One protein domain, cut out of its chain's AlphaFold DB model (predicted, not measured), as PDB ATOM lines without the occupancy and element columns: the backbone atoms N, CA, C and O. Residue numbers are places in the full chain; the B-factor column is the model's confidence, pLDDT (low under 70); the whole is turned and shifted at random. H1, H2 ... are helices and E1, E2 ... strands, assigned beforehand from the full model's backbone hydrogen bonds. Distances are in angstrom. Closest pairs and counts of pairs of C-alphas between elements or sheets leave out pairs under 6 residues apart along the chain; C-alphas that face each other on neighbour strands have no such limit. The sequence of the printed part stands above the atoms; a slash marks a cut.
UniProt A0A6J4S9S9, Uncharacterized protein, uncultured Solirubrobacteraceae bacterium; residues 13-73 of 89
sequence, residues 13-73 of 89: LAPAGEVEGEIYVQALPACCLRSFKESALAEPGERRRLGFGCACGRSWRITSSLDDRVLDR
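AT A GLANCE: This is residues 13 to 73 of the 89 residues of an uncharacterized protein of uncultured Solirubrobacteraceae bacterium (UniProt A0A6J4S9S9). A small rounded domain, much of it loop, has a two-strand antiparallel ribbon of E1 and E2 towards one end and the short helix H2 towards the other, while the longer helix H1 runs along one side and meets H2 with its last residues, making a corner. Two long stretches with no named element join these parts: residues 16 to 29 lead from E1 to H1, and residues 42 to 58 lead away from H1 and then fold back to pair briefly beside E2. The printed part has 61 residues, with two named strands and two named helices in the order E1, H1, E2, H2, and the sheet order is E1 - E2, antiparallel. The class is mixed, helices and strands, with under half of the residues in named elements. The whole is compact, with a radius of gyration of the C-alphas of 10.9 A and spans of 28 by 21 by 19 A.

IN THESE COORDINATES: E1 is residues 13 to 15, beginning at C-alpha 13 at (-31.342, -29.393, -5.302). H1 is residues 30 to 41, 16.4 A from first to last C-alpha, and it begins at C-alpha 30 at (-30.143, -18.059, 3.929). E2 is residues 59 to 64, 15.9 A long from first to last C-alpha. H2 is residues 68 to 73, 8.4 A from first to last C-alpha, and it ends at C-alpha 73 at (-21.249, -36.222, 0.989).

HOW THE PARTS SIT: E1 and E2 are antiparallel neighbours, with 148 degrees between their directions. The C-alphas of Leu 13 and Ile 62 face each other at 4.4 A, and those of Pro 15 and Trp 60 at 4.5 A. Across this pair N 14 and O 61 are within hydrogen-bond range at 3.0 A, as are N 61 and O 14 at 2.9 A. Residues 52 to 53 make a short antiparallel pairing with residues 59 to 60 of E2. H1 touches H2 with residues 39 to 41 alone; the closest C-alphas, of Ala 40 and Val 70, are 5.6 A apart. The two helices are about perpendicular, at 88 degrees. E2 and H2 are near each other, with 5 pairs of C-alphas within 10 A. E1 and H2 are apart. In both H1 and H2 every O i to N i+4 pair is within hydrogen-bond range.

THE WHOLE: The two C-alphas farthest apart are those of Glu 20 and Glu 43, 30.3 A. The C-alphas of the first and last printed residues, Leu 13 and Arg 73, are 13.7 A apart. The printed part has no cut. The links from E1 to H1 and from H1 to E2 are long, with 14 and 17 residues, and the link from E2 to H2 is tight, with 3 residues. The mean pLDDT of the printed part is 87.3, and the model's confidence is under 70 at residues 19 to 20.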
ATOM      1  N   LEU A  13     -30.636 -28.700  -6.362       91.25
ATOM      2  CA  LEU A  13     -31.342 -29.393  -5.302       91.25
ATOM      3  C   LEU A  13     -32.846 -29.192  -5.424       91.25
ATOM      4  O   LEU A  13     -33.311 -28.171  -5.924       91.25
ATOM      5  N   ALA A  14     -33.597 -30.159  -4.918       91.38
ATOM      6  CA  ALA A  14     -35.051 -30.138  -4.902       91.38
ATOM      7  C   ALA A  14     -35.572 -30.402  -3.479       91.38
ATOM      8  O   ALA A  14     -34.877 -31.062  -2.686       91.38
ATOM      9  N   PRO A  15     -36.762 -29.897  -3.112       89.69
ATOM     10  CA  PRO A  15     -37.408 -30.267  -1.861       89.69
ATOM     11  C   PRO A  15     -37.540 -31.792  -1.747       89.69
ATOM     12  O   PRO A  15     -37.810 -32.502  -2.717       89.69
ATOM     13  N   ALA A  16     -37.323 -32.329  -0.549       84.06
ATOM     14  CA  ALA A  16     -37.452 -33.761  -0.325       84.06
ATOM     15  C   ALA A  16     -38.908 -34.200  -0.558       84.06
ATOM     16  O   ALA A  16     -39.783 -33.874   0.235       84.06
ATOM     17  N   GLY A  17     -39.142 -34.957  -1.635       75.62
ATOM     18  CA  GLY A  17     -40.471 -35.444  -2.026       75.62
ATOM     19  C   GLY A  17     -41.085 -34.738  -3.238       75.62
ATOM     20  O   GLY A  17     -42.073 -35.236  -3.761       75.62
ATOM     21  N   GLU A  18     -40.482 -33.652  -3.733       72.19
ATOM     22  CA  GLU A  18     -40.997 -32.884  -4.872       72.19
ATOM     23  C   GLU A  18     -39.882 -32.655  -5.898       72.19
ATOM     24  O   GLU A  18     -38.986 -31.837  -5.704       72.19
ATOM     25  N   VAL A  19     -39.907 -33.430  -6.986       61.41
ATOM     26  CA  VAL A  19     -38.832 -33.450  -7.995       61.41
ATOM     27  C   VAL A  19     -38.917 -32.255  -8.955       61.41
ATOM     28  O   VAL A  19     -37.896 -31.827  -9.489       61.41
ATOM     29  N   GLU A  20     -40.105 -31.671  -9.140       66.25
ATOM     30  CA  GLU A  20     -40.325 -30.545 -10.063       66.25
ATOM     31  C   GLU A  20     -39.784 -29.203  -9.533       66.25
ATOM     32  O   GLU A  20     -39.519 -28.287 -10.308       66.25
ATOM     33  N   GLY A  21     -39.522 -29.103  -8.226       79.69
ATOM     34  CA  GLY A  21     -39.015 -27.898  -7.561       79.69
ATOM     35  C   GLY A  21     -37.493 -27.715  -7.603       79.69
ATOM     36  O   GLY A  21     -36.931 -27.164  -6.655       79.69
ATOM     37  N   GLU A  22     -36.795 -28.204  -8.634       87.31
ATOM     38  CA  GLU A  22     -35.329 -28.111  -8.705       87.31
ATOM     39  C   GLU A  22     -34.845 -26.657  -8.842       87.31
ATOM     40  O   GLU A  22     -35.096 -25.985  -9.850       87.31
ATOM     41  N   ILE A  23     -34.048 -26.219  -7.866       90.38
ATOM     42  CA  ILE A  23     -33.418 -24.898  -7.795       90.38
ATOM     43  C   ILE A  23     -31.895 -25.005  -7.652       90.38
ATOM     44  O   ILE A  23     -31.353 -26.019  -7.212       90.38
ATOM     45  N   TYR A  24     -31.189 -23.923  -7.974       90.69
ATOM     46  CA  TYR A  24     -29.767 -23.792  -7.653       90.69
ATOM     47  C   TYR A  24     -29.558 -23.503  -6.167       90.69
ATOM     48  O   TYR A  24     -30.349 -22.804  -5.535       90.69
ATOM     49  N   VAL A  25     -28.424 -23.946  -5.623       90.56
ATOM     50  CA  VAL A  25     -28.032 -23.706  -4.225       90.56
ATOM     51  C   VAL A  25     -28.008 -22.224  -3.847       90.56
ATOM     52  O   VAL A  25     -28.277 -21.873  -2.702       90.56
ATOM     53  N   GLN A  26     -27.733 -21.337  -4.805       88.19
ATOM     54  CA  GLN A  26     -27.751 -19.887  -4.595       88.19
ATOM     55  C   GLN A  26     -29.156 -19.330  -4.333       88.19
ATOM     56  O   GLN A  26     -29.281 -18.307  -3.668       88.19
ATOM     57  N   ALA A  27     -30.200 -20.004  -4.823       90.69
ATOM     58  CA  ALA A  27     -31.592 -19.625  -4.604       90.69
ATOM     59  C   ALA A  27     -32.135 -20.126  -3.253       90.69
ATOM     60  O   ALA A  27     -33.282 -19.845  -2.903       90.69
ATOM     61  N   LEU A  28     -31.333 -20.864  -2.472       89.94
ATOM     62  CA  LEU A  28     -31.747 -21.295  -1.146       89.94
ATOM     63  C   LEU A  28     -31.956 -20.097  -0.213       89.94
ATOM     64  O   LEU A  28     -31.110 -19.202  -0.141       89.94
ATOM     65  N   PRO A  29     -32.998 -20.143   0.634       91.56
ATOM     66  CA  PRO A  29     -33.104 -19.243   1.770       91.56
ATOM     67  C   PRO A  29     -31.837 -19.305   2.635       91.56
ATOM     68  O   PRO A  29     -31.278 -20.386   2.837       91.56
ATOM     69  N   ALA A  30     -31.416 -18.174   3.206       90.94
ATOM     70  CA  ALA A  30     -30.143 -18.059   3.929       90.94
ATOM     71  C   ALA A  30     -29.947 -19.132   5.022       90.94
ATOM     72  O   ALA A  30     -28.852 -19.678   5.174       90.94
ATOM     73  N   CYS A  31     -31.015 -19.500   5.742       93.31
ATOM     74  CA  CYS A  31     -30.976 -20.566   6.749       93.31
ATOM     75  C   CYS A  31     -30.679 -21.954   6.148       93.31
ATOM     76  O   CYS A  31     -29.908 -22.730   6.718       93.31
ATOM     77  N   CYS A  32     -31.247 -22.253   4.976       92.31
ATOM     78  CA  CYS A  32     -31.028 -23.503   4.253       92.31
ATOM     79  C   CYS A  32     -29.628 -23.531   3.634       92.31
ATOM     80  O   CYS A  32     -28.953 -24.551   3.720       92.31
ATOM     81  N   LEU A  33     -29.157 -22.401   3.094       91.50
ATOM     82  CA  LEU A  33     -27.801 -22.276   2.559       91.50
ATOM     83  C   LEU A  33     -26.733 -22.501   3.640       91.50
ATOM     84  O   LEU A  33     -25.724 -23.159   3.386       91.50
ATOM     85  N   ARG A  34     -26.950 -21.980   4.855       91.06
ATOM     86  CA  ARG A  34     -26.061 -22.240   5.998       91.06
ATOM     87  C   ARG A  34     -26.035 -23.729   6.354       91.06
ATOM     88  O   ARG A  34     -24.956 -24.311   6.401       91.06
ATOM     89  N   SER A  35     -27.210 -24.343   6.503       92.12
ATOM     90  CA  SER A  35     -27.344 -25.774   6.836       92.12
ATOM     91  C   SER A  35     -26.706 -26.681   5.773       92.12
ATOM     92  O   SER A  35     -26.076 -27.691   6.096       92.12
ATOM     93  N   PHE A  36     -26.815 -26.297   4.495       91.88
ATOM     94  CA  PHE A  36     -26.147 -26.974   3.387       91.88
ATOM     95  C   PHE A  36     -24.625 -26.920   3.531       91.88
ATOM     96  O   PHE A  36     -23.974 -27.961   3.506       91.88
ATOM     97  N   LYS A  37     -24.057 -25.723   3.728       90.69
ATOM     98  CA  LYS A  37     -22.605 -25.542   3.884       90.69
ATOM     99  C   LYS A  37     -22.060 -26.343   5.063       90.69
ATOM    100  O   LYS A  37     -21.044 -27.009   4.914       90.69
ATOM    101  N   GLU A  38     -22.742 -26.305   6.204       90.88
ATOM    102  CA  GLU A  38     -22.378 -27.093   7.387       90.88
ATOM    103  C   GLU A  38     -22.396 -28.595   7.085       90.88
ATOM    104  O   GLU A  38     -21.461 -29.309   7.432       90.88
ATOM    105  N   SER A  39     -23.417 -29.074   6.373       90.38
ATOM    106  CA  SER A  39     -23.544 -30.494   6.033       90.38
ATOM    107  C   SER A  39     -22.511 -30.965   5.007       90.38
ATOM    108  O   SER A  39     -21.995 -32.075   5.149       90.38
ATOM    109  N   ALA A  40     -22.220 -30.139   3.998       88.94
ATOM    110  CA  ALA A  40     -21.282 -30.419   2.910       88.94
ATOM    111  C   ALA A  40     -19.808 -30.297   3.333       88.94
ATOM    112  O   ALA A  40     -18.952 -30.952   2.754       88.94
ATOM    113  N   LEU A  41     -19.505 -29.455   4.328       86.94
ATOM    114  CA  LEU A  41     -18.146 -29.262   4.853       86.94
ATOM    115  C   LEU A  41     -17.863 -30.072   6.127       86.94
ATOM    116  O   LEU A  41     -16.745 -30.015   6.637       86.94
ATOM    117  N   ALA A  42     -18.856 -30.785   6.660       84.00
ATOM    118  CA  ALA A  42     -18.656 -31.725   7.756       84.00
ATOM    119  C   ALA A  42     -17.771 -32.899   7.318       84.00
ATOM    120  O   ALA A  42     -17.700 -33.214   6.129       84.00
ATOM    121  N   GLU A  43     -17.159 -33.586   8.285       80.44
ATOM    122  CA  GLU A  43     -16.348 -34.762   7.977       80.44
ATOM    123  C   GLU A  43     -17.166 -35.813   7.203       80.44
ATOM    124  O   GLU A  43     -18.343 -36.065   7.536       80.44
ATOM    125  N   PRO A  44     -16.580 -36.400   6.141       76.06
ATOM    126  CA  PRO A  44     -17.232 -37.460   5.393       76.06
ATOM    127  C   PRO A  44     -17.496 -38.636   6.338       76.06
ATOM    128  O   PRO A  44     -16.668 -38.993   7.167       76.06
ATOM    129  N   GLY A  45     -18.699 -39.198   6.249       72.69
ATOM    130  CA  GLY A  45     -19.050 -40.416   6.979       72.69
ATOM    131  C   GLY A  45     -18.870 -41.627   6.073       72.69
ATOM    132  O   GLY A  45     -18.686 -41.467   4.871       72.69
ATOM    133  N   GLU A  46     -19.028 -42.830   6.621       75.19
ATOM    134  CA  GLU A  46     -18.938 -44.081   5.845       75.19
ATOM    135  C   GLU A  46     -19.954 -44.164   4.693       75.19
ATOM    136  O   GLU A  46     -19.746 -44.889   3.724       75.19
ATOM    137  N   ARG A  47     -21.074 -43.429   4.788       83.06
ATOM    138  CA  ARG A  47     -22.136 -43.406   3.774       83.06
ATOM    139  C   ARG A  47     -22.523 -41.986   3.383       83.06
ATOM    140  O   ARG A  47     -22.617 -41.084   4.224       83.06
ATOM    141  N   ARG A  48     -22.829 -41.821   2.094       86.44
ATOM    142  CA  ARG A  48     -23.399 -40.592   1.531       86.44
ATOM    143  C   ARG A  48     -24.833 -40.390   2.011       86.44
ATOM    144  O   ARG A  48     -25.604 -41.341   2.129       86.44
ATOM    145  N   ARG A  49     -25.195 -39.139   2.288       87.50
ATOM    146  CA  ARG A  49     -26.530 -38.737   2.742       87.50
ATOM    147  C   ARG A  49     -27.461 -38.566   1.541       87.50
ATOM    148  O   ARG A  49     -27.052 -38.049   0.511       87.50
ATOM    149  N   LEU A  50     -28.737 -38.914   1.686       88.00
ATOM    150  CA  LEU A  50     -29.747 -38.672   0.639       88.00
ATOM    151  C   LEU A  50     -30.111 -37.183   0.483       88.00
ATOM    152  O   LEU A  50     -30.779 -36.791  -0.467       88.00
ATOM    153  N   GLY A  51     -29.710 -36.349   1.441       91.25
ATOM    154  CA  GLY A  51     -30.065 -34.941   1.497       91.25
ATOM    155  C   GLY A  51     -29.676 -34.304   2.827       91.25
ATOM    156  O   GLY A  51     -28.973 -34.916   3.639       91.25
ATOM    157  N   PHE A  52     -30.143 -33.080   3.059       92.62
ATOM    158  CA  PHE A  52     -29.964 -32.364   4.322       92.62
ATOM    159  C   PHE A  52     -31.272 -31.717   4.789       92.62
ATOM    160  O   PHE A  52     -32.116 -31.320   3.985       92.62
ATOM    161  N   GLY A  53     -31.420 -31.603   6.108       93.06
ATOM    162  CA  GLY A  53     -32.487 -30.838   6.744       93.06
ATOM    163  C   GLY A  53     -32.011 -29.435   7.110       93.06
ATOM    164  O   GLY A  53     -30.842 -29.224   7.432       93.06
ATOM    165  N   CYS A  54     -32.922 -28.472   7.073       93.62
ATOM    166  CA  CYS A  54     -32.732 -27.140   7.628       93.62
ATOM    167  C   CYS A  54     -33.552 -26.999   8.915       93.62
ATOM    168  O   CYS A  54     -34.672 -27.500   9.000       93.62
ATOM    169  N   ALA A  55     -33.055 -26.221   9.879       88.88
ATOM    170  CA  ALA A  55     -33.771 -25.907  11.119       88.88
ATOM    171  C   ALA A  55     -35.150 -25.243  10.904       88.88
ATOM    172  O   ALA A  55     -35.982 -25.255  11.800       88.88
ATOM    173  N   CYS A  56     -35.425 -24.692   9.717       90.69
ATOM    174  CA  CYS A  56     -36.746 -24.163   9.362       90.69
ATOM    175  C   CYS A  56     -37.769 -25.248   8.958       90.69
ATOM    176  O   CYS A  56     -38.801 -24.913   8.383       90.69
ATOM    177  N   GLY A  57     -37.452 -26.533   9.137       90.00
ATOM    178  CA  GLY A  57     -38.326 -27.667   8.814       90.00
ATOM    179  C   GLY A  57     -38.274 -28.144   7.357       90.00
ATOM    180  O   GLY A  57     -38.819 -29.198   7.044       90.00
ATOM    181  N   ARG A  58     -37.593 -27.422   6.456       92.12
ATOM    182  CA  ARG A  58     -37.419 -27.858   5.058       92.12
ATOM    183  C   ARG A  58     -36.319 -28.903   4.938       92.12
ATOM    184  O   ARG A  58     -35.262 -28.762   5.551       92.12
ATOM    185  N   SER A  59     -36.542 -29.886   4.075       92.38
ATOM    186  CA  SER A  59     -35.553 -30.896   3.704       92.38
ATOM    187  C   SER A  59     -35.284 -30.840   2.208       92.38
ATOM    188  O   SER A  59     -36.196 -30.586   1.424       92.38
ATOM    189  N   TRP A  60     -34.038 -31.086   1.825       92.31
ATOM    190  CA  TRP A  60     -33.559 -30.927   0.456       92.31
ATOM    191  C   TRP A  60     -32.758 -32.149   0.025       92.31
ATOM    192  O   TRP A  60     -31.992 -32.698   0.819       92.31
ATOM    193  N   ARG A  61     -32.900 -32.545  -1.239       91.25
ATOM    194  CA  ARG A  61     -32.077 -33.570  -1.892       91.25
ATOM    195  C   ARG A  61     -31.192 -32.917  -2.936       91.25
ATOM    196  O   ARG A  61     -31.646 -32.014  -3.633       91.25
ATOM    197  N   ILE A  62     -29.952 -33.383  -3.043       90.69
ATOM    198  CA  ILE A  62     -29.054 -32.931  -4.105       90.69
ATOM    199  C   ILE A  62     -29.450 -33.657  -5.383       90.69
ATOM    200  O   ILE A  62     -29.551 -34.886  -5.399       90.69
ATOM    201  N   THR A  63     -29.694 -32.896  -6.441       89.31
ATOM    202  CA  THR A  63     -30.075 -33.460  -7.735       89.31
ATOM    203  C   THR A  63     -28.902 -33.489  -8.706       89.31
ATOM    204  O   THR A  63     -28.727 -34.473  -9.421       89.31
ATOM    205  N   SER A  64     -28.033 -32.474  -8.673       87.62
ATOM    206  CA  SER A  64     -26.770 -32.440  -9.417       87.62
ATOM    207  C   SER A  64     -25.715 -31.591  -8.703       87.62
ATOM    208  O   SER A  64     -26.042 -30.666  -7.958       87.62
ATOM    209  N   SER A  65     -24.437 -31.904  -8.910       88.75
ATOM    210  CA  SER A  65     -23.304 -31.093  -8.453       88.75
ATOM    211  C   SER A  65     -22.031 -31.478  -9.206       88.75
ATOM    212  O   SER A  65     -21.841 -32.648  -9.530       88.75
ATOM    213  N   LEU A  66     -21.137 -30.517  -9.430       86.69
ATOM    214  CA  LEU A  66     -19.755 -30.742  -9.864       86.69
ATOM    215  C   LEU A  66     -18.744 -30.368  -8.761       86.69
ATOM    216  O   LEU A  66     -17.575 -30.110  -9.061       86.69
ATOM    217  N   ASP A  67     -19.179 -30.244  -7.501       87.69
ATOM    218  CA  ASP A  67     -18.289 -30.059  -6.348       87.69
ATOM    219  C   ASP A  67     -18.031 -31.413  -5.678       87.69
ATOM    220  O   ASP A  67     -18.942 -32.013  -5.106       87.69
ATOM    221  N   ASP A  68     -16.778 -31.872  -5.707       87.00
ATOM    222  CA  ASP A  68     -16.384 -33.176  -5.160       87.00
ATOM    223  C   ASP A  68     -16.787 -33.343  -3.691       87.00
ATOM    224  O   ASP A  68     -17.220 -34.412  -3.284       87.00
ATOM    225  N   ARG A  69     -16.764 -32.268  -2.891       88.44
ATOM    226  CA  ARG A  69     -17.163 -32.343  -1.475       88.44
ATOM    227  C   ARG A  69     -18.653 -32.612  -1.318       88.44
ATOM    228  O   ARG A  69     -19.076 -33.233  -0.348       88.44
ATOM    229  N   VAL A  70     -19.459 -32.126  -2.258       89.31
ATOM    230  CA  VAL A  70     -20.896 -32.407  -2.297       89.31
ATOM    231  C   VAL A  70     -21.117 -33.841  -2.769       89.31
ATOM    232  O   VAL A  70     -21.905 -34.548  -2.146       89.31
ATOM    233  N   LEU A  71     -20.396 -34.295  -3.796       88.19
ATOM    234  CA  LEU A  71     -20.507 -35.656  -4.339       88.19
ATOM    235  C   LEU A  71     -20.022 -36.745  -3.368       88.19
ATOM    236  O   LEU A  71     -20.619 -37.824  -3.315       88.19
ATOM    237  N   ASP A  72     -19.006 -36.444  -2.559       88.44
ATOM    238  CA  ASP A  72     -18.507 -37.294  -1.473       88.44
ATOM    239  C   ASP A  72     -19.487 -37.360  -0.300       88.44
ATOM    240  O   ASP A  72     -19.479 -38.310   0.486       88.44
ATOM    241  N   ARG A  73     -20.350 -36.346  -0.158       88.19
ATOM    242  CA  ARG A  73     -21.249 -36.222   0.989       88.19
ATOM    243  C   ARG A  73     -22.678 -36.637   0.701       88.19
ATOM    244  O   ARG A  73     -23.344 -37.140   1.610       88.19
TER     245      ARG A  73